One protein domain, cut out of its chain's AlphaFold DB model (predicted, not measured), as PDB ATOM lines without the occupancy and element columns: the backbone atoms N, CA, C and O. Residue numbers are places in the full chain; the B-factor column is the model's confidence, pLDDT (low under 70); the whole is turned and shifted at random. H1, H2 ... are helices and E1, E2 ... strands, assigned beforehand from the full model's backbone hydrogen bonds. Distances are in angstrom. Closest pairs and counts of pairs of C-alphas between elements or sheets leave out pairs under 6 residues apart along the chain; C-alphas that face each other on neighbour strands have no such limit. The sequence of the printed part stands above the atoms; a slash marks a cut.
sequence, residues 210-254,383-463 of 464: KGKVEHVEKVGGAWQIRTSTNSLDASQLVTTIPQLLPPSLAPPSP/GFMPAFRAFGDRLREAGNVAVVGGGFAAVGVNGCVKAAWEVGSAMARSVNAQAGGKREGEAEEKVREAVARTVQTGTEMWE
ATOM      1  N   LYS A 210     -45.720  17.960  15.298       92.19
ATOM      2  CA  LYS A 210     -45.896  16.565  15.740       92.19
ATOM      3  C   LYS A 210     -45.470  15.576  14.655       92.19
ATOM      4  O   LYS A 210     -44.806  14.601  14.971       92.19
ATOM      5  N   GLY A 211     -45.828  15.854  13.399       91.94
ATOM      6  CA  GLY A 211     -45.550  14.988  12.246       91.94
ATOM      7  C   GLY A 211     -44.251  15.273  11.500       91.94
ATOM      8  O   GLY A 211     -43.902  14.534  10.582       91.94
ATOM      9  N   LYS A 212     -43.528  16.343  11.845       94.44
ATOM     10  CA  LYS A 212     -42.266  16.671  11.183       94.44
ATOM     11  C   LYS A 212     -41.176  15.706  11.650       94.44
ATOM     12  O   LYS A 212     -40.580  15.908  12.706       94.44
ATOM     13  N   VAL A 213     -40.935  14.669  10.853       94.62
ATOM     14  CA  VAL A 213     -39.852  13.704  11.064       94.62
ATOM     15  C   VAL A 213     -38.500  14.396  10.913       94.62
ATOM     16  O   VAL A 213     -38.277  15.137   9.955       94.62
ATOM     17  N   GLU A 214     -37.608  14.151  11.867       94.50
ATOM     18  CA  GLU A 214     -36.247  14.701  11.888       94.50
ATOM     19  C   GLU A 214     -35.189  13.599  11.811       94.50
ATOM     20  O   GLU A 214     -34.109  13.826  11.268       94.50
ATOM     21  N   HIS A 215     -35.500  12.401  12.312       93.88
ATOM     22  CA  HIS A 215     -34.578  11.274  12.299       93.88
ATOM     23  C   HIS A 215     -35.312   9.939  12.151       93.88
ATOM     24  O   HIS A 215     -36.377   9.744  12.742       93.88
ATOM     25  N   VAL A 216     -34.712   9.025  11.388       95.31
ATOM     26  CA  VAL A 216     -35.166   7.643  11.215       95.31
ATOM     27  C   VAL A 216     -33.963   6.719  11.353       95.31
ATOM     28  O   VAL A 216     -32.963   6.885  10.657       95.31
ATOM     29  N   GLU A 217     -34.076   5.716  12.216       94.75
ATOM     30  CA  GLU A 217     -33.048   4.692  12.400       94.75
ATOM     31  C   GLU A 217     -33.663   3.305  12.582       94.75
ATOM     32  O   GLU A 217     -34.832   3.166  12.943       94.75
ATOM     33  N   LYS A 218     -32.870   2.262  12.314       92.12
ATOM     34  CA  LYS A 218     -33.269   0.873  12.551       92.12
ATOM     35  C   LYS A 218     -32.530   0.336  13.771       92.12
ATOM     36  O   LYS A 218     -31.310   0.195  13.731       92.12
ATOM     37  N   VAL A 219     -33.265   0.012  14.833       88.88
ATOM     38  CA  VAL A 219     -32.722  -0.449  16.120       88.88
ATOM     39  C   VAL A 219     -33.432  -1.737  16.521       88.88
ATOM     40  O   VAL A 219     -34.656  -1.794  16.571       88.88
ATOM     41  N   GLY A 220     -32.671  -2.807  16.770       83.06
ATOM     42  CA  GLY A 220     -33.240  -4.089  17.215       83.06
ATOM     43  C   GLY A 220     -34.263  -4.707  16.249       83.06
ATOM     44  O   GLY A 220     -35.151  -5.429  16.683       83.06
ATOM     45  N   GLY A 221     -34.175  -4.401  14.948       82.44
ATOM     46  CA  GLY A 221     -35.102  -4.892  13.920       82.44
ATOM     47  C   GLY A 221     -36.357  -4.036  13.705       82.44
ATOM     48  O   GLY A 221     -37.018  -4.208  12.679       82.44
ATOM     49  N   ALA A 222     -36.638  -3.083  14.598       89.38
ATOM     50  CA  ALA A 222     -37.711  -2.101  14.467       89.38
ATOM     51  C   ALA A 222     -37.184  -0.757  13.943       89.38
ATOM     52  O   ALA A 222     -35.989  -0.460  14.016       89.38
ATOM     53  N   TRP A 223     -38.085   0.059  13.410       93.94
ATOM     54  CA  TRP A 223     -37.807   1.418  12.965       93.94
ATOM     55  C   TRP A 223     -38.172   2.407  14.055       93.94
ATOM     56  O   TRP A 223     -39.330   2.477  14.448       93.94
ATOM     57  N   GLN A 224     -37.205   3.199  14.499       95.56
ATOM     58  CA  GLN A 224     -37.456   4.309  15.400       95.56
ATOM     59  C   GLN A 224     -37.523   5.607  14.599       95.56
ATOM     60  O   GLN A 224     -36.592   5.956  13.869       95.56
ATOM     61  N   ILE A 225     -38.635   6.326  14.738       95.75
ATOM     62  CA  ILE A 225     -38.888   7.597  14.065       95.75
ATOM     63  C   ILE A 225     -39.023   8.683  15.126       95.75
ATOM     64  O   ILE A 225     -39.895   8.624  15.994       95.75
ATOM     65  N   ARG A 226     -38.156   9.694  15.045       95.12
ATOM     66  CA  ARG A 226     -38.170  10.847  15.948       95.12
ATOM     67  C   ARG A 226     -38.661  12.087  15.221       95.12
ATOM     68  O   ARG A 226     -38.245  12.391  14.097       95.12
ATOM     69  N   THR A 227     -39.535  12.818  15.895       94.44
ATOM     70  CA  THR A 227     -40.006  14.141  15.494       94.44
ATOM     71  C   THR A 227     -39.545  15.162  16.526       94.44
ATOM     72  O   THR A 227     -39.056  14.801  17.596       94.44
ATOM     73  N   SER A 228     -39.749  16.450  16.245       89.88
ATOM     74  CA  SER A 228     -39.375  17.523  17.181       89.88
ATOM     75  C   SER A 228     -40.044  17.431  18.564       89.88
ATOM     76  O   SER A 228     -39.626  18.109  19.499       89.88
ATOM     77  N   THR A 229     -41.110  16.637  18.697       92.25
ATOM     78  CA  THR A 229     -41.909  16.548  19.926       92.25
ATOM     79  C   THR A 229     -42.197  15.123  20.393       92.25
ATOM     80  O   THR A 229     -42.719  14.968  21.491       92.25
ATOM     81  N   ASN A 230     -41.914  14.091  19.590       92.31
ATOM     82  CA  ASN A 230     -42.309  12.710  19.881       92.31
ATOM     83  C   ASN A 230     -41.296  11.693  19.332       92.31
ATOM     84  O   ASN A 230     -40.473  12.005  18.472       92.31
ATOM     85  N   SER A 231     -41.413  10.450  19.795       92.31
ATOM     86  CA  SER A 231     -40.747   9.280  19.220       92.31
ATOM     87  C   SER A 231     -41.775   8.171  19.042       92.31
ATOM     88  O   SER A 231     -42.681   8.041  19.865       92.31
ATOM     89  N   LEU A 232     -41.637   7.384  17.981       93.50
ATOM     90  CA  LEU A 232     -42.470   6.216  17.721       93.50
ATOM     91  C   LEU A 232     -41.605   5.062  17.213       93.50
ATOM     92  O   LEU A 232     -40.648   5.284  16.469       93.50
ATOM     93  N   ASP A 233     -41.975   3.847  17.597       93.38
ATOM     94  CA  ASP A 233     -41.352   2.625  17.105       93.38
ATOM     95  C   ASP A 233     -42.339   1.910  16.173       93.38
ATOM     96  O   ASP A 233     -43.513   1.734  16.501       93.38
ATOM     97  N   ALA A 234     -41.870   1.508  14.996       92.69
ATOM     98  CA  ALA A 234     -42.668   0.877  13.956       92.69
ATOM     99  C   ALA A 234     -42.027  -0.439  13.503       92.69
ATOM    100  O   ALA A 234     -40.825  -0.522  13.251       92.69
ATOM    101  N   SER A 235     -42.836  -1.488  13.351       90.25
ATOM    102  CA  SER A 235     -42.373  -2.773  12.805       90.25
ATOM    103  C   SER A 235     -42.087  -2.703  11.303       90.25
ATOM    104  O   SER A 235     -41.255  -3.452  10.798       90.25
ATOM    105  N   GLN A 236     -42.772  -1.800  10.599       90.06
ATOM    106  CA  GLN A 236     -42.700  -1.585   9.159       90.06
ATOM    107  C   GLN A 236     -42.644  -0.082   8.876       90.06
ATOM    108  O   GLN A 236     -43.350   0.692   9.523       90.06
ATOM    109  N   LEU A 237     -41.837   0.328   7.897       92.12
ATOM    110  CA  LEU A 237     -41.709   1.724   7.484       92.12
ATOM    111  C   LEU A 237     -42.052   1.886   6.001       92.12
ATOM    112  O   LEU A 237     -41.382   1.327   5.140       92.12
ATOM    113  N   VAL A 238     -43.037   2.726   5.690       92.56
ATOM    114  CA  VAL A 238     -43.228   3.263   4.334       92.56
ATOM    115  C   VAL A 238     -42.862   4.737   4.366       92.56
ATOM    116  O   VAL A 238     -43.439   5.493   5.144       92.56
ATOM    117  N   THR A 239     -41.910   5.160   3.535       91.06
ATOM    118  CA  THR A 239     -41.501   6.569   3.459       91.06
ATOM    119  C   THR A 239     -41.758   7.169   2.083       91.06
ATOM    120  O   THR A 239     -41.459   6.573   1.049       91.06
ATOM    121  N   THR A 240     -42.290   8.392   2.082       90.31
ATOM    122  CA  THR A 240     -42.413   9.247   0.892       90.31
ATOM    123  C   THR A 240     -41.356  10.352   0.839       90.31
ATOM    124  O   THR A 240     -41.353  11.185  -0.068       90.31
ATOM    125  N   ILE A 241     -40.437  10.336   1.806       89.00
ATOM    126  CA  ILE A 241     -39.334  11.281   1.998       89.00
ATOM    127  C   ILE A 241     -38.039  10.502   2.281       89.00
ATOM    128  O   ILE A 241     -37.477  10.579   3.378       89.00
ATOM    129  N   PRO A 242     -37.553   9.707   1.310       88.25
ATOM    130  CA  PRO A 242     -36.450   8.771   1.528       88.25
ATOM    131  C   PRO A 242     -35.135   9.449   1.933       88.25
ATOM    132  O   PRO A 242     -34.263   8.795   2.488       88.25
ATOM    133  N   GLN A 243     -34.985  10.760   1.730       89.44
ATOM    134  CA  GLN A 243     -33.829  11.536   2.185       89.44
ATOM    135  C   GLN A 243     -33.644  11.557   3.712       89.44
ATOM    136  O   GLN A 243     -32.582  11.952   4.178       89.44
ATOM    137  N   LEU A 244     -34.669  11.176   4.485       91.75
ATOM    138  CA  LEU A 244     -34.589  11.059   5.945       91.75
ATOM    139  C   LEU A 244     -34.187   9.659   6.426       91.75
ATOM    140  O   LEU A 244     -34.073   9.449   7.631       91.75
ATOM    141  N   LEU A 245     -34.004   8.700   5.513       93.00
ATOM    142  CA  LEU A 245     -33.497   7.374   5.854       93.00
ATOM    143  C   LEU A 245     -32.054   7.458   6.387       93.00
ATOM    144  O   LEU A 245     -31.325   8.401   6.062       93.00
ATOM    145  N   PRO A 246     -31.615   6.471   7.192       93.69
ATOM    146  CA  PRO A 246     -30.254   6.449   7.717       93.69
ATOM    147  C   PRO A 246     -29.213   6.396   6.583       93.69
ATOM    148  O   PRO A 246     -29.526   5.915   5.495       93.69
ATOM    149  N   PRO A 247     -27.949   6.807   6.821       93.69
ATOM    150  CA  PRO A 247     -26.922   6.881   5.774       93.69
ATOM    151  C   PRO A 247     -26.686   5.580   4.991       93.69
ATOM    152  O   PRO A 247     -26.400   5.627   3.796       93.69
ATOM    153  N   SER A 248     -26.855   4.415   5.626       91.50
ATOM    154  CA  SER A 248     -26.786   3.104   4.958       91.50
ATOM    155  C   SER A 248     -27.870   2.912   3.887       91.50
ATOM    156  O   SER A 248     -27.684   2.158   2.935       91.50
ATOM    157  N   LEU A 249     -28.980   3.636   4.008       92.12
ATOM    158  CA  LEU A 249     -30.115   3.667   3.093       92.12
ATOM    159  C   LEU A 249     -30.293   5.050   2.458       92.12
ATOM    160  O   LEU A 249     -31.412   5.448   2.140       92.12
ATOM    161  N   ALA A 250     -29.200   5.785   2.248       92.12
ATOM    162  CA  ALA A 250     -29.268   7.043   1.521       92.12
ATOM    163  C   ALA A 250     -29.815   6.801   0.095       92.12
ATOM    164  O   ALA A 250     -29.295   5.925  -0.617       92.12
ATOM    165  N   PRO A 251     -30.856   7.541  -0.334       90.62
ATOM    166  CA  PRO A 251     -31.407   7.406  -1.672       90.62
ATOM    167  C   PRO A 251     -30.493   8.055  -2.717       90.62
ATOM    168  O   PRO A 251     -29.750   8.992  -2.406       90.62
ATOM    169  N   PRO A 252     -30.580   7.631  -3.988       90.00
ATOM    170  CA  PRO A 252     -30.006   8.402  -5.076       90.00
ATOM    171  C   PRO A 252     -30.724   9.756  -5.181       90.00
ATOM    172  O   PRO A 252     -31.937   9.848  -4.991       90.00
ATOM    173  N   SER A 253     -29.973  10.814  -5.491       88.25
ATOM    174  CA  SER A 253     -30.496  12.183  -5.558       88.25
ATOM    175  C   SER A 253     -30.398  12.720  -6.989       88.25
ATOM    176  O   SER A 253     -29.387  13.328  -7.349       88.25
ATOM    177  N   PRO A 254     -31.396  12.448  -7.853       88.56
ATOM    178  CA  PRO A 254     -31.456  13.098  -9.153       88.56
ATOM    179  C   PRO A 254     -31.721  14.604  -8.967       88.56
ATOM    180  O   PRO A 254     -32.425  14.987  -8.025       88.56
ATOM    181  N   GLY A 383     -27.866   7.017 -17.613       88.38
ATOM    182  CA  GLY A 383     -26.922   6.291 -16.760       88.38
ATOM    183  C   GLY A 383     -27.243   6.301 -15.260       88.38
ATOM    184  O   GLY A 383     -26.466   5.767 -14.473       88.38
ATOM    185  N   PHE A 384     -28.375   6.869 -14.834       87.06
ATOM    186  CA  PHE A 384     -28.717   7.002 -13.408       87.06
ATOM    187  C   PHE A 384     -29.408   5.757 -12.810       87.06
ATOM    188  O   PHE A 384     -29.476   5.585 -11.591       87.06
ATOM    189  N   MET A 385     -29.874   4.846 -13.666       82.75
ATOM    190  CA  MET A 385     -30.581   3.610 -13.298       82.75
ATOM    191  C   MET A 385     -29.840   2.706 -12.285       82.75
ATOM    192  O   MET A 385     -30.495   2.196 -11.374       82.75
ATOM    193  N   PRO A 386     -28.501   2.514 -12.345       86.19
ATOM    194  CA  PRO A 386     -27.774   1.691 -11.372       86.19
ATOM    195  C   PRO A 386     -27.914   2.188  -9.942       86.19
ATOM    196  O   PRO A 386     -27.983   1.383  -9.020       86.19
ATOM    197  N   ALA A 387     -27.975   3.508  -9.754       87.75
ATOM    198  CA  ALA A 387     -28.096   4.098  -8.432       87.75
ATOM    199  C   ALA A 387     -29.458   3.764  -7.801       87.75
ATOM    200  O   ALA A 387     -29.526   3.474  -6.607       87.75
ATOM    201  N   PHE A 388     -30.526   3.731  -8.609       85.56
ATOM    202  CA  PHE A 388     -31.846   3.269  -8.174       85.56
ATOM    203  C   PHE A 388     -31.876   1.769  -7.875       85.56
ATOM    204  O   PHE A 388     -32.431   1.384  -6.850       85.56
ATOM    205  N   ARG A 389     -31.248   0.933  -8.715       84.25
ATOM    206  CA  ARG A 389     -31.161  -0.522  -8.482       84.25
ATOM    207  C   ARG A 389     -30.422  -0.845  -7.188       84.25
ATOM    208  O   ARG A 389     -30.977  -1.491  -6.310       84.25
ATOM    209  N   ALA A 390     -29.224  -0.284  -7.024       88.38
ATOM    210  CA  ALA A 390     -28.428  -0.465  -5.816       88.38
ATOM    211  C   ALA A 390     -29.168   0.022  -4.561       88.38
ATOM    212  O   ALA A 390     -28.970  -0.512  -3.475       88.38
ATOM    213  N   PHE A 391     -29.999   1.060  -4.682       90.19
ATOM    214  CA  PHE A 391     -30.842   1.513  -3.582       90.19
ATOM    215  C   PHE A 391     -31.965   0.524  -3.255       90.19
ATOM    216  O   PHE A 391     -32.143   0.207  -2.082       90.19
ATOM    217  N   GLY A 392     -32.656  -0.010  -4.267       87.25
ATOM    218  CA  GLY A 392     -33.641  -1.084  -4.096       87.25
ATOM    219  C   GLY A 392     -33.049  -2.313  -3.402       87.25
ATOM    220  O   GLY A 392     -33.636  -2.824  -2.450       87.25
ATOM    221  N   ASP A 393     -31.841  -2.726  -3.791       88.12
ATOM    222  CA  ASP A 393     -31.140  -3.857  -3.169       88.12
ATOM    223  C   ASP A 393     -30.856  -3.605  -1.684       88.12
ATOM    224  O   ASP A 393     -31.202  -4.432  -0.841       88.12
ATOM    225  N   ARG A 394     -30.353  -2.413  -1.333       91.75
ATOM    226  CA  ARG A 394     -30.144  -2.038   0.076       91.75
ATOM    227  C   ARG A 394     -31.448  -1.998   0.877       91.75
ATOM    228  O   ARG A 394     -31.451  -2.368   2.048       91.75
ATOM    229  N   LEU A 395     -32.563  -1.565   0.280       89.94
ATOM    230  CA  LEU A 395     -33.876  -1.579   0.943       89.94
ATOM    231  C   LEU A 395     -34.359  -3.011   1.213       89.94
ATOM    232  O   LEU A 395     -34.854  -3.287   2.307       89.94
ATOM    233  N   ARG A 396     -34.180  -3.929   0.253       86.88
ATOM    234  CA  ARG A 396     -34.503  -5.356   0.425       86.88
ATOM    235  C   ARG A 396     -33.653  -6.004   1.507       86.88
ATOM    236  O   ARG A 396     -34.191  -6.731   2.335       86.88
ATOM    237  N   GLU A 397     -32.351  -5.725   1.508       88.50
ATOM    238  CA  GLU A 397     -31.416  -6.208   2.528       88.50
ATOM    239  C   GLU A 397     -31.769  -5.671   3.915       88.50
ATOM    240  O   GLU A 397     -31.759  -6.420   4.891       88.50
ATOM    241  N   ALA A 398     -32.128  -4.387   4.010       88.00
ATOM    242  CA  ALA A 398     -32.582  -3.813   5.264       88.00
ATOM    243  C   ALA A 398     -33.874  -4.479   5.738       88.00
ATOM    244  O   ALA A 398     -33.985  -4.783   6.923       88.00
ATOM    245  N   GLY A 399     -34.836  -4.712   4.844       86.00
ATOM    246  CA  GLY A 399     -36.115  -5.340   5.150       86.00
ATOM    247  C   GLY A 399     -37.047  -4.458   5.987       86.00
ATOM    248  O   GLY A 399     -36.633  -3.527   6.690       86.00
ATOM    249  N   ASN A 400     -38.342  -4.773   5.937       88.00
ATOM    250  CA  ASN A 400     -39.416  -4.029   6.606       88.00
ATOM    251  C   ASN A 400     -39.448  -2.523   6.283       88.00
ATOM    252  O   ASN A 400     -39.861  -1.712   7.113       88.00
ATOM    253  N   VAL A 401     -38.958  -2.129   5.110       90.50
ATOM    254  CA  VAL A 401     -38.948  -0.742   4.646       90.50
ATOM    255  C   VAL A 401     -39.307  -0.679   3.174       90.50
ATOM    256  O   VAL A 401     -38.876  -1.520   2.390       90.50
ATOM    257  N   ALA A 402     -40.091   0.323   2.801       89.81
ATOM    258  CA  ALA A 402     -40.423   0.614   1.419       89.81
ATOM    259  C   ALA A 402     -40.437   2.124   1.163       89.81
ATOM    260  O   ALA A 402     -40.714   2.930   2.058       89.81
ATOM    261  N   VAL A 403     -40.155   2.503  -0.081       88.38
ATOM    262  CA  VAL A 403     -40.181   3.891  -0.548       88.38
ATOM    263  C   VAL A 403     -41.305   4.049  -1.569       88.38
ATOM    264  O   VAL A 403     -41.528   3.176  -2.401       88.38
ATOM    265  N   VAL A 404     -42.045   5.156  -1.508       86.94
ATOM    266  CA  VAL A 404     -43.113   5.471  -2.470       86.94
ATOM    267  C   VAL A 404     -43.103   6.959  -2.796       86.94
ATOM    268  O   VAL A 404     -42.980   7.793  -1.909       86.94
ATOM    269  N   GLY A 405     -43.314   7.329  -4.060       77.31
ATOM    270  CA  GLY A 405     -43.382   8.739  -4.463       77.31
ATOM    271  C   GLY A 405     -41.999   9.392  -4.544       77.31
ATOM    272  O   GLY A 405     -41.007   8.702  -4.742       77.31
ATOM    273  N   GLY A 406     -41.917  10.725  -4.471       63.16
ATOM    274  CA  GLY A 406     -40.639  11.449  -4.334       63.16
ATOM    275  C   GLY A 406     -39.571  11.168  -5.408       63.16
ATOM    276  O   GLY A 406     -38.389  11.173  -5.091       63.16
ATOM    277  N   GLY A 407     -39.962  10.883  -6.658       72.25
ATOM    278  CA  GLY A 407     -39.029  10.488  -7.733       72.25
ATOM    279  C   GLY A 407     -38.782   8.984  -7.862       72.25
ATOM    280  O   GLY A 407     -38.058   8.558  -8.754       72.25
ATOM    281  N   PHE A 408     -39.432   8.181  -7.023       74.00
ATOM    282  CA  PHE A 408     -39.443   6.715  -7.043       74.00
ATOM    283  C   PHE A 408     -40.811   6.167  -7.482       74.00
ATOM    284  O   PHE A 408     -41.187   5.047  -7.167       74.00
ATOM    285  N   ALA A 409     -41.591   6.984  -8.188       73.50
ATOM    286  CA  ALA A 409     -42.819   6.595  -8.864       73.50
ATOM    287  C   ALA A 409     -42.916   7.370 -10.182       73.50
ATOM    288  O   ALA A 409     -42.281   8.417 -10.339       73.50
ATOM    289  N   ALA A 410     -43.739   6.879 -11.110       75.75
ATOM    290  CA  ALA A 410     -43.988   7.576 -12.365       75.75
ATOM    291  C   ALA A 410     -44.576   8.948 -12.043       75.75
ATOM    292  O   ALA A 410     -45.484   9.059 -11.215       75.75
ATOM    293  N   VAL A 411     -44.059   9.981 -12.707       77.25
ATOM    294  CA  VAL A 411     -44.513  11.354 -12.492       77.25
ATOM    295  C   VAL A 411     -46.009  11.456 -12.798       77.25
ATOM    296  O   VAL A 411     -46.488  10.999 -13.837       77.25
ATOM    297  N   GLY A 412     -46.748  12.061 -11.868       82.69
ATOM    298  CA  GLY A 412     -48.194  12.251 -11.945       82.69
ATOM    299  C   GLY A 412     -48.967  11.493 -10.863       82.69
ATOM    300  O   GLY A 412     -48.515  10.490 -10.314       82.69
ATOM    301  N   VAL A 413     -50.179  11.971 -10.568       86.50
ATOM    302  CA  VAL A 413     -51.018  11.456  -9.468       86.50
ATOM    303  C   VAL A 413     -51.317   9.964  -9.627       86.50
ATOM    304  O   VAL A 413     -51.185   9.210  -8.669       86.50
ATOM    305  N   ASN A 414     -51.650   9.514 -10.841       85.00
ATOM    306  CA  ASN A 414     -51.953   8.102 -11.103       85.00
ATOM    307  C   ASN A 414     -50.751   7.191 -10.814       85.00
ATOM    308  O   ASN A 414     -50.925   6.123 -10.232       85.00
ATOM    309  N   GLY A 415     -49.544   7.620 -11.201       82.31
ATOM    310  CA  GLY A 415     -48.308   6.882 -10.949       82.31
ATOM    311  C   GLY A 415     -48.022   6.751  -9.456       82.31
ATOM    312  O   GLY A 415     -47.766   5.648  -8.979       82.31
ATOM    313  N   CYS A 416     -48.161   7.849  -8.708       86.31
ATOM    314  CA  CYS A 416     -48.006   7.855  -7.253       86.31
ATOM    315  C   CYS A 416     -49.044   6.976  -6.540       86.31
ATOM    316  O   CYS A 416     -48.673   6.179  -5.683       86.31
ATOM    317  N   VAL A 417     -50.330   7.087  -6.897       87.81
ATOM    318  CA  VAL A 417     -51.410   6.293  -6.280       87.81
ATOM    319  C   VAL A 417     -51.223   4.806  -6.562       87.81
ATOM    320  O   VAL A 417     -51.377   3.987  -5.659       87.81
ATOM    321  N   LYS A 418     -50.851   4.448  -7.793       85.00
ATOM    322  CA  LYS A 418     -50.558   3.060  -8.157       85.00
ATOM    323  C   LYS A 418     -49.370   2.512  -7.369       85.00
ATOM    324  O   LYS A 418     -49.495   1.450  -6.775       85.00
ATOM    325  N   ALA A 419     -48.253   3.242  -7.327       84.25
ATOM    326  CA  ALA A 419     -47.080   2.826  -6.560       84.25
ATOM    327  C   ALA A 419     -47.423   2.648  -5.070       84.25
ATOM    328  O   ALA A 419     -47.063   1.642  -4.469       84.25
ATOM    329  N   ALA A 420     -48.193   3.576  -4.490       88.81
ATOM    330  CA  ALA A 420     -48.666   3.464  -3.112       88.81
ATOM    331  C   ALA A 420     -49.547   2.228  -2.889       88.81
ATOM    332  O   ALA A 420     -49.406   1.552  -1.873       88.81
ATOM    333  N   TRP A 421     -50.430   1.911  -3.838       87.00
ATOM    334  CA  TRP A 421     -51.284   0.727  -3.775       87.00
ATOM    335  C   TRP A 421     -50.480  -0.575  -3.843       87.00
ATOM    336  O   TRP A 421     -50.715  -1.481  -3.044       87.00
ATOM    337  N   GLU A 422     -49.526  -0.660  -4.772       83.94
ATOM    338  CA  GLU A 422     -48.628  -1.807  -4.949       83.94
ATOM    339  C   GLU A 422     -47.815  -2.072  -3.674       83.94
ATOM    340  O   GLU A 422     -47.893  -3.165  -3.102       83.94
ATOM    341  N   VAL A 423     -47.131  -1.040  -3.166       86.75
ATOM    342  CA  VAL A 423     -46.328  -1.124  -1.939       86.75
ATOM    343  C   VAL A 423     -47.191  -1.426  -0.717       86.75
ATOM    344  O   VAL A 423     -46.881  -2.347   0.038       86.75
ATOM    345  N   GLY A 424     -48.298  -0.701  -0.530       88.88
ATOM    346  CA  GLY A 424     -49.203  -0.907   0.601       88.88
ATOM    347  C   GLY A 424     -49.778  -2.322   0.629       88.88
ATOM    348  O   GLY A 424     -49.768  -2.982   1.667       88.88
ATOM    349  N   SER A 425     -50.195  -2.838  -0.530       85.81
ATOM    350  CA  SER A 425     -50.719  -4.201  -0.657       85.81
ATOM    351  C   SER A 425     -49.644  -5.262  -0.412       85.81
ATOM    352  O   SER A 425     -49.915  -6.278   0.230       85.81
ATOM    353  N   ALA A 426     -48.420  -5.052  -0.912       82.62
ATOM    354  CA  ALA A 426     -47.300  -5.958  -0.667       82.62
ATOM    355  C   ALA A 426     -46.923  -6.003   0.820       82.62
ATOM    356  O   ALA A 426     -46.766  -7.087   1.386       82.62
ATOM    357  N   MET A 427     -46.861  -4.841   1.471       84.69
ATOM    358  CA  MET A 427     -46.535  -4.740   2.889       84.69
ATOM    359  C   MET A 427     -47.629  -5.352   3.772       84.69
ATOM    360  O   MET A 427     -47.311  -6.117   4.680       84.69
ATOM    361  N   ALA A 428     -48.909  -5.131   3.456       86.25
ATOM    362  CA  ALA A 428     -50.021  -5.772   4.160       86.25
ATOM    363  C   ALA A 428     -49.971  -7.307   4.056       86.25
ATOM    364  O   ALA A 428     -50.152  -8.002   5.055       86.25
ATOM    365  N   ARG A 429     -49.665  -7.857   2.869       84.12
ATOM    366  CA  ARG A 429     -49.467  -9.310   2.694       84.12
ATOM    367  C   ARG A 429     -48.303  -9.835   3.533       84.12
ATOM    368  O   ARG A 429     -48.451 -10.881   4.156       84.12
ATOM    369  N   SER A 430     -47.186  -9.109   3.566       78.12
ATOM    370  CA  SER A 430     -46.013  -9.470   4.372       78.12
ATOM    371  C   SER A 430     -46.350  -9.522   5.867       78.12
ATOM    372  O   SER A 430     -46.098 -10.532   6.523       78.12
ATOM    373  N   VAL A 431     -47.022  -8.491   6.389       81.44
ATOM    374  CA  VAL A 431     -47.461  -8.439   7.794       81.44
ATOM    375  C   VAL A 431     -48.444  -9.568   8.117       81.44
ATOM    376  O   VAL A 431     -48.281 -10.251   9.126       81.44
ATOM    377  N   ASN A 432     -49.428  -9.825   7.250       81.69
ATOM    378  CA  ASN A 432     -50.403 -10.898   7.465       81.69
ATOM    379  C   ASN A 432     -49.756 -12.291   7.441       81.69
ATOM    380  O   ASN A 432     -50.122 -13.149   8.243       81.69
ATOM    381  N   ALA A 433     -48.770 -12.515   6.567       76.50
ATOM    382  CA  ALA A 433     -48.004 -13.761   6.538       76.50
ATOM    383  C   ALA A 433     -47.169 -13.952   7.818       76.50
ATOM    384  O   ALA A 433     -47.086 -15.063   8.338       76.50
ATOM    385  N   GLN A 434     -46.597 -12.870   8.360       69.56
ATOM    386  CA  GLN A 434     -45.886 -12.893   9.642       69.56
ATOM    387  C   GLN A 434     -46.839 -13.155  10.824       69.56
ATOM    388  O   GLN A 434     -46.495 -13.912  11.728       69.56
ATOM    389  N   ALA A 435     -48.052 -12.590  10.802       65.69
ATOM    390  CA  ALA A 435     -49.054 -12.756  11.858       65.69
ATOM    391  C   ALA A 435     -49.744 -14.138  11.850       65.69
ATOM    392  O   ALA A 435     -50.062 -14.673  12.912       65.69
ATOM    393  N   GLY A 436     -49.957 -14.742  10.675       57.12
ATOM    394  CA  GLY A 436     -50.566 -16.074  10.527       57.12
ATOM    395  C   GLY A 436     -49.638 -17.248  10.876       57.12
ATOM    396  O   GLY A 436     -50.079 -18.394  10.955       57.12
ATOM    397  N   GLY A 437     -48.353 -16.978  11.101       44.72
ATOM    398  CA  GLY A 437     -47.286 -17.970  11.157       44.72
ATOM    399  C   GLY A 437     -46.927 -18.493  12.547       44.72
ATOM    400  O   GLY A 437     -45.783 -18.329  12.966       44.72
ATOM    401  N   LYS A 438     -47.861 -19.164  13.237       44.34
ATOM    402  CA  LYS A 438     -47.589 -19.965  14.456       44.34
ATOM    403  C   LYS A 438     -47.615 -21.490  14.222       44.34
ATOM    404  O   LYS A 438     -47.731 -22.248  15.180       44.34
ATOM    405  N   ARG A 439     -47.528 -21.956  12.969       43.00
ATOM    406  CA  ARG A 439     -47.399 -23.385  12.618       43.00
ATOM    407  C   ARG A 439     -46.155 -23.612  11.753       43.00
ATOM    408  O   ARG A 439     -45.780 -22.741  10.977       43.00
ATOM    409  N   GLU A 440     -45.474 -24.720  12.025       49.53
ATOM    410  CA  GLU A 440     -44.057 -24.996  11.747       49.53
ATOM    411  C   GLU A 440     -43.787 -25.561  10.337       49.53
ATOM    412  O   GLU A 440     -44.584 -26.344   9.819       49.53
ATOM    413  N   GLY A 441     -42.616 -25.230   9.765       45.25
ATOM    414  CA  GLY A 441     -41.994 -25.926   8.626       45.25
ATOM    415  C   GLY A 441     -40.966 -25.084   7.840       45.25
ATOM    416  O   GLY A 441     -41.275 -23.972   7.417       45.25
ATOM    417  N   GLU A 442     -39.771 -25.632   7.563       44.75
ATOM    418  CA  GLU A 442     -38.666 -24.993   6.797       44.75
ATOM    419  C   GLU A 442     -39.069 -24.513   5.381       44.75
ATOM    420  O   GLU A 442     -38.457 -23.608   4.806       44.75
ATOM    421  N   ALA A 443     -40.117 -25.103   4.795       42.56
ATOM    422  CA  ALA A 443     -40.659 -24.693   3.500       42.56
ATOM    423  C   ALA A 443     -41.415 -23.351   3.570       42.56
ATOM    424  O   ALA A 443     -41.356 -22.574   2.618       42.56
ATOM    425  N   GLU A 444     -42.075 -23.039   4.692       45.62
ATOM    426  CA  GLU A 444     -42.726 -21.739   4.899       45.62
ATOM    427  C   GLU A 444     -41.721 -20.637   5.236       45.62
ATOM    428  O   GLU A 444     -41.948 -19.485   4.881       45.62
ATOM    429  N   GLU A 445     -40.594 -20.964   5.869       40.22
ATOM    430  CA  GLU A 445     -39.524 -20.001   6.152       40.22
ATOM    431  C   GLU A 445     -38.889 -19.475   4.857       40.22
ATOM    432  O   GLU A 445     -38.758 -18.264   4.689       40.22
ATOM    433  N   LYS A 446     -38.652 -20.350   3.870       39.84
ATOM    434  CA  LYS A 446     -38.236 -19.944   2.514       39.84
ATOM    435  C   LYS A 446     -39.288 -19.098   1.795       39.84
ATOM    436  O   LYS A 446     -38.929 -18.190   1.050       39.84
ATOM    437  N   VAL A 447     -40.579 -19.357   2.019       39.97
ATOM    438  CA  VAL A 447     -41.675 -18.536   1.471       39.97
ATOM    439  C   VAL A 447     -41.748 -17.178   2.177       39.97
ATOM    440  O   VAL A 447     -41.948 -16.170   1.510       39.97
ATOM    441  N   ARG A 448     -41.525 -17.107   3.493       42.19
ATOM    442  CA  ARG A 448     -41.462 -15.847   4.257       42.19
ATOM    443  C   ARG A 448     -40.255 -15.008   3.863       42.19
ATOM    444  O   ARG A 448     -40.402 -13.805   3.668       42.19
ATOM    445  N   GLU A 449     -39.094 -15.631   3.693       37.31
ATOM    446  CA  GLU A 449     -37.878 -14.971   3.218       37.31
ATOM    447  C   GLU A 449     -38.037 -14.505   1.761       37.31
ATOM    448  O   GLU A 449     -37.652 -13.386   1.423       37.31
ATOM    449  N   ALA A 450     -38.705 -15.299   0.915       36.16
ATOM    450  CA  ALA A 450     -39.091 -14.882  -0.429       36.16
ATOM    451  C   ALA A 450     -40.048 -13.681  -0.388       36.16
ATOM    452  O   ALA A 450     -39.761 -12.679  -1.032       36.16
ATOM    453  N   VAL A 451     -41.120 -13.711   0.415       36.84
ATOM    454  CA  VAL A 451     -42.113 -12.622   0.550       36.84
ATOM    455  C   VAL A 451     -41.498 -11.343   1.135       36.84
ATOM    456  O   VAL A 451     -41.795 -10.256   0.644       36.84
ATOM    457  N   ALA A 452     -40.587 -11.449   2.107       35.69
ATOM    458  CA  ALA A 452     -39.836 -10.317   2.660       35.69
ATOM    459  C   ALA A 452     -38.846  -9.710   1.646       35.69
ATOM    460  O   ALA A 452     -38.661  -8.496   1.623       35.69
ATOM    461  N   ARG A 453     -38.273 -10.527   0.750       38.03
ATOM    462  CA  ARG A 453     -37.502 -10.063  -0.421       38.03
ATOM    463  C   ARG A 453     -38.388  -9.568  -1.575       38.03
ATOM    464  O   ARG A 453     -37.880  -8.929  -2.491       38.03
ATOM    465  N   THR A 454     -39.701  -9.817  -1.519       35.38
ATOM    466  CA  THR A 454     -40.709  -9.352  -2.496       35.38
ATOM    467  C   THR A 454     -41.364  -8.030  -2.077       35.38
ATOM    468  O   THR A 454     -42.441  -7.684  -2.569       35.38
ATOM    469  N   VAL A 455     -40.768  -7.282  -1.142       45.53
ATOM    470  CA  VAL A 455     -41.234  -5.923  -0.860       45.53
ATOM    471  C   VAL A 455     -40.969  -5.102  -2.110       45.53
ATOM    472  O   VAL A 455     -39.822  -4.854  -2.466       45.53
ATOM    473  N   GLN A 456     -42.047  -4.730  -2.799       52.72
ATOM    474  CA  GLN A 456     -41.969  -3.710  -3.826       52.72
ATOM    475  C   GLN A 456     -41.579  -2.405  -3.126       52.72
ATOM    476  O   GLN A 456     -42.229  -1.981  -2.172       52.72
ATOM    477  N   THR A 457     -40.464  -1.821  -3.530       49.31
ATOM    478  CA  THR A 457     -39.816  -0.664  -2.905       49.31
ATOM    479  C   THR A 457     -40.060   0.624  -3.688       49.31
ATOM    480  O   THR A 457     -39.404   1.631  -3.429       49.31
ATOM    481  N   GLY A 458     -40.957   0.599  -4.682       50.62
ATOM    482  CA  GLY A 458     -41.199   1.705  -5.613       50.62
ATOM    483  C   GLY A 458     -40.090   1.841  -6.664       50.62
ATOM    484  O   GLY A 458     -40.323   2.354  -7.759       50.62
ATOM    485  N   THR A 459     -38.894   1.303  -6.394       51.41
ATOM    486  CA  THR A 459     -37.760   1.304  -7.323       51.41
ATOM    487  C   THR A 459     -37.912   0.299  -8.454       51.41
ATOM    488  O   THR A 459     -37.164   0.396  -9.419       51.41
ATOM    489  N   GLU A 460     -38.894  -0.613  -8.412       56.12
ATOM    490  CA  GLU A 460     -39.124  -1.606  -9.475       56.12
ATOM    491  C   GLU A 460     -39.403  -0.941 -10.827       56.12
ATOM    492  O   GLU A 460     -39.287  -1.566 -11.880       56.12
ATOM    493  N   MET A 461     -39.823   0.329 -10.836       54.28
ATOM    494  CA  MET A 461     -39.913   1.129 -12.061       54.28
ATOM    495  C   MET A 461     -38.562   1.275 -12.774       54.28
ATOM    496  O   MET A 461     -38.525   1.319 -14.000       54.28
ATOM    497  N   TRP A 462     -37.472   1.316 -12.010       52.09
ATOM    498  CA  TRP A 462     -36.101   1.533 -12.469       52.09
ATOM    499  C   TRP A 462     -35.291   0.233 -12.620       52.09
ATOM    500  O   TRP A 462     -34.120   0.239 -13.002       52.09
ATOM    501  N   GLU A 463     -35.884  -0.911 -12.301       50.72
ATOM    502  CA  GLU A 463     -35.194  -2.199 -12.401       50.72
ATOM    503  C   GLU A 463     -35.269  -2.798 -13.805       50.72
ATOM    504  O   GLU A 463     -34.379  -3.561 -14.186       50.72
TER     505      GLU A 463
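AT A GLANCE: This is residues 210 to 254 and 383 to 463 of the 464 residues of the protein "Protoporphyrinogen oxidase" of Rhodosporidium toruloides (UniProt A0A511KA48). A small three-strand antiparallel sheet, E1 E2 E3, makes one end of the model, and next to it a short parallel strand pair, E4 and E5, lies in the middle between the long helix H2 and the helix H1. H2 folds back into H3 as a helical hairpin, and residues 438 to 443 at its turn stick out. The printed part has 126 residues, with three named helices and five named strands in the order E1 E2 E3 E4 H1 E5 H2 H3; the class is mixed, helices and strands. The whole is compact, with a radius of gyration of the C-alphas of 15.1 A, and spans 45 by 38 by 27 A.

IN THESE COORDINATES: E1 is residues 213 to 219, 16.6 A long, and begins at C-alpha 213 at (-39.852, 13.704, 11.064). E2 is residues 222 to 227, 16.4 A, and E3 is residues 231 to 234, 10.1 A. E4 is residues 237 to 239, 6.3 A, and E5 is residues 401 to 403, 7.1 A. H1 is residues 385 to 398, 20.1 A. H2, residues 413 to 435, is the longest helix at 32.3 A and begins at C-alpha 413 at (-51.018, 11.456, -9.468). H3 is residues 442 to 453, 16.6 A, and ends at C-alpha 453 at (-37.502, -10.063, -0.421).

HOW THE PARTS SIT: E1, E2 and E3 form a meander, each strand the antiparallel neighbour of the one before, with E1 and E3 as edge strands. In the hairpin E1 and E2, N 224 and O 217 are 2.8 A apart, within hydrogen-bond range; in the hairpin E2 and E3, N 223 and O 234 are 2.8 A apart. E3 and E4 meet only through their link. E4 and E5 are parallel at 15 degrees, with N 239 and O 402 at 2.9 A. The closest C-alphas of E5 and H2, those of Ala 402 and Val 423, are 7.0 A apart; those of H1 and E5, Leu 395 and Val 401, are 6.3 A apart. H2 and H3 touch, through residues 430 to 434 and 448 to 452 alone, in a helical hairpin at a shallow tilt of 24 degrees, opposite ways; the closest C-alphas, those of Ser 430 and Val 451, are 6.3 A apart. H1 and H3 only just touch, with 3 pairs of C-alphas within 8 A, and only at their ends; the closest are those of Arg 396 and Arg 453, 5.6 A. H1 and H2 are apart. In H1, H2 and H3 every O i to N i+4 pair is within hydrogen-bond range.

THE WHOLE: The two C-alphas farthest apart, those of Gly 383 and Arg 439, are 46.5 A apart. Residues 255 to 382 are not printed, and C-alphas 254 and 383 are 11.2 A apart across this cut. Of the links that are printed whole, none is long. The mean pLDDT of the printed part is 78.0; residue 406 and residues 434 to 463 are under 70, and H3 has a mean of 40.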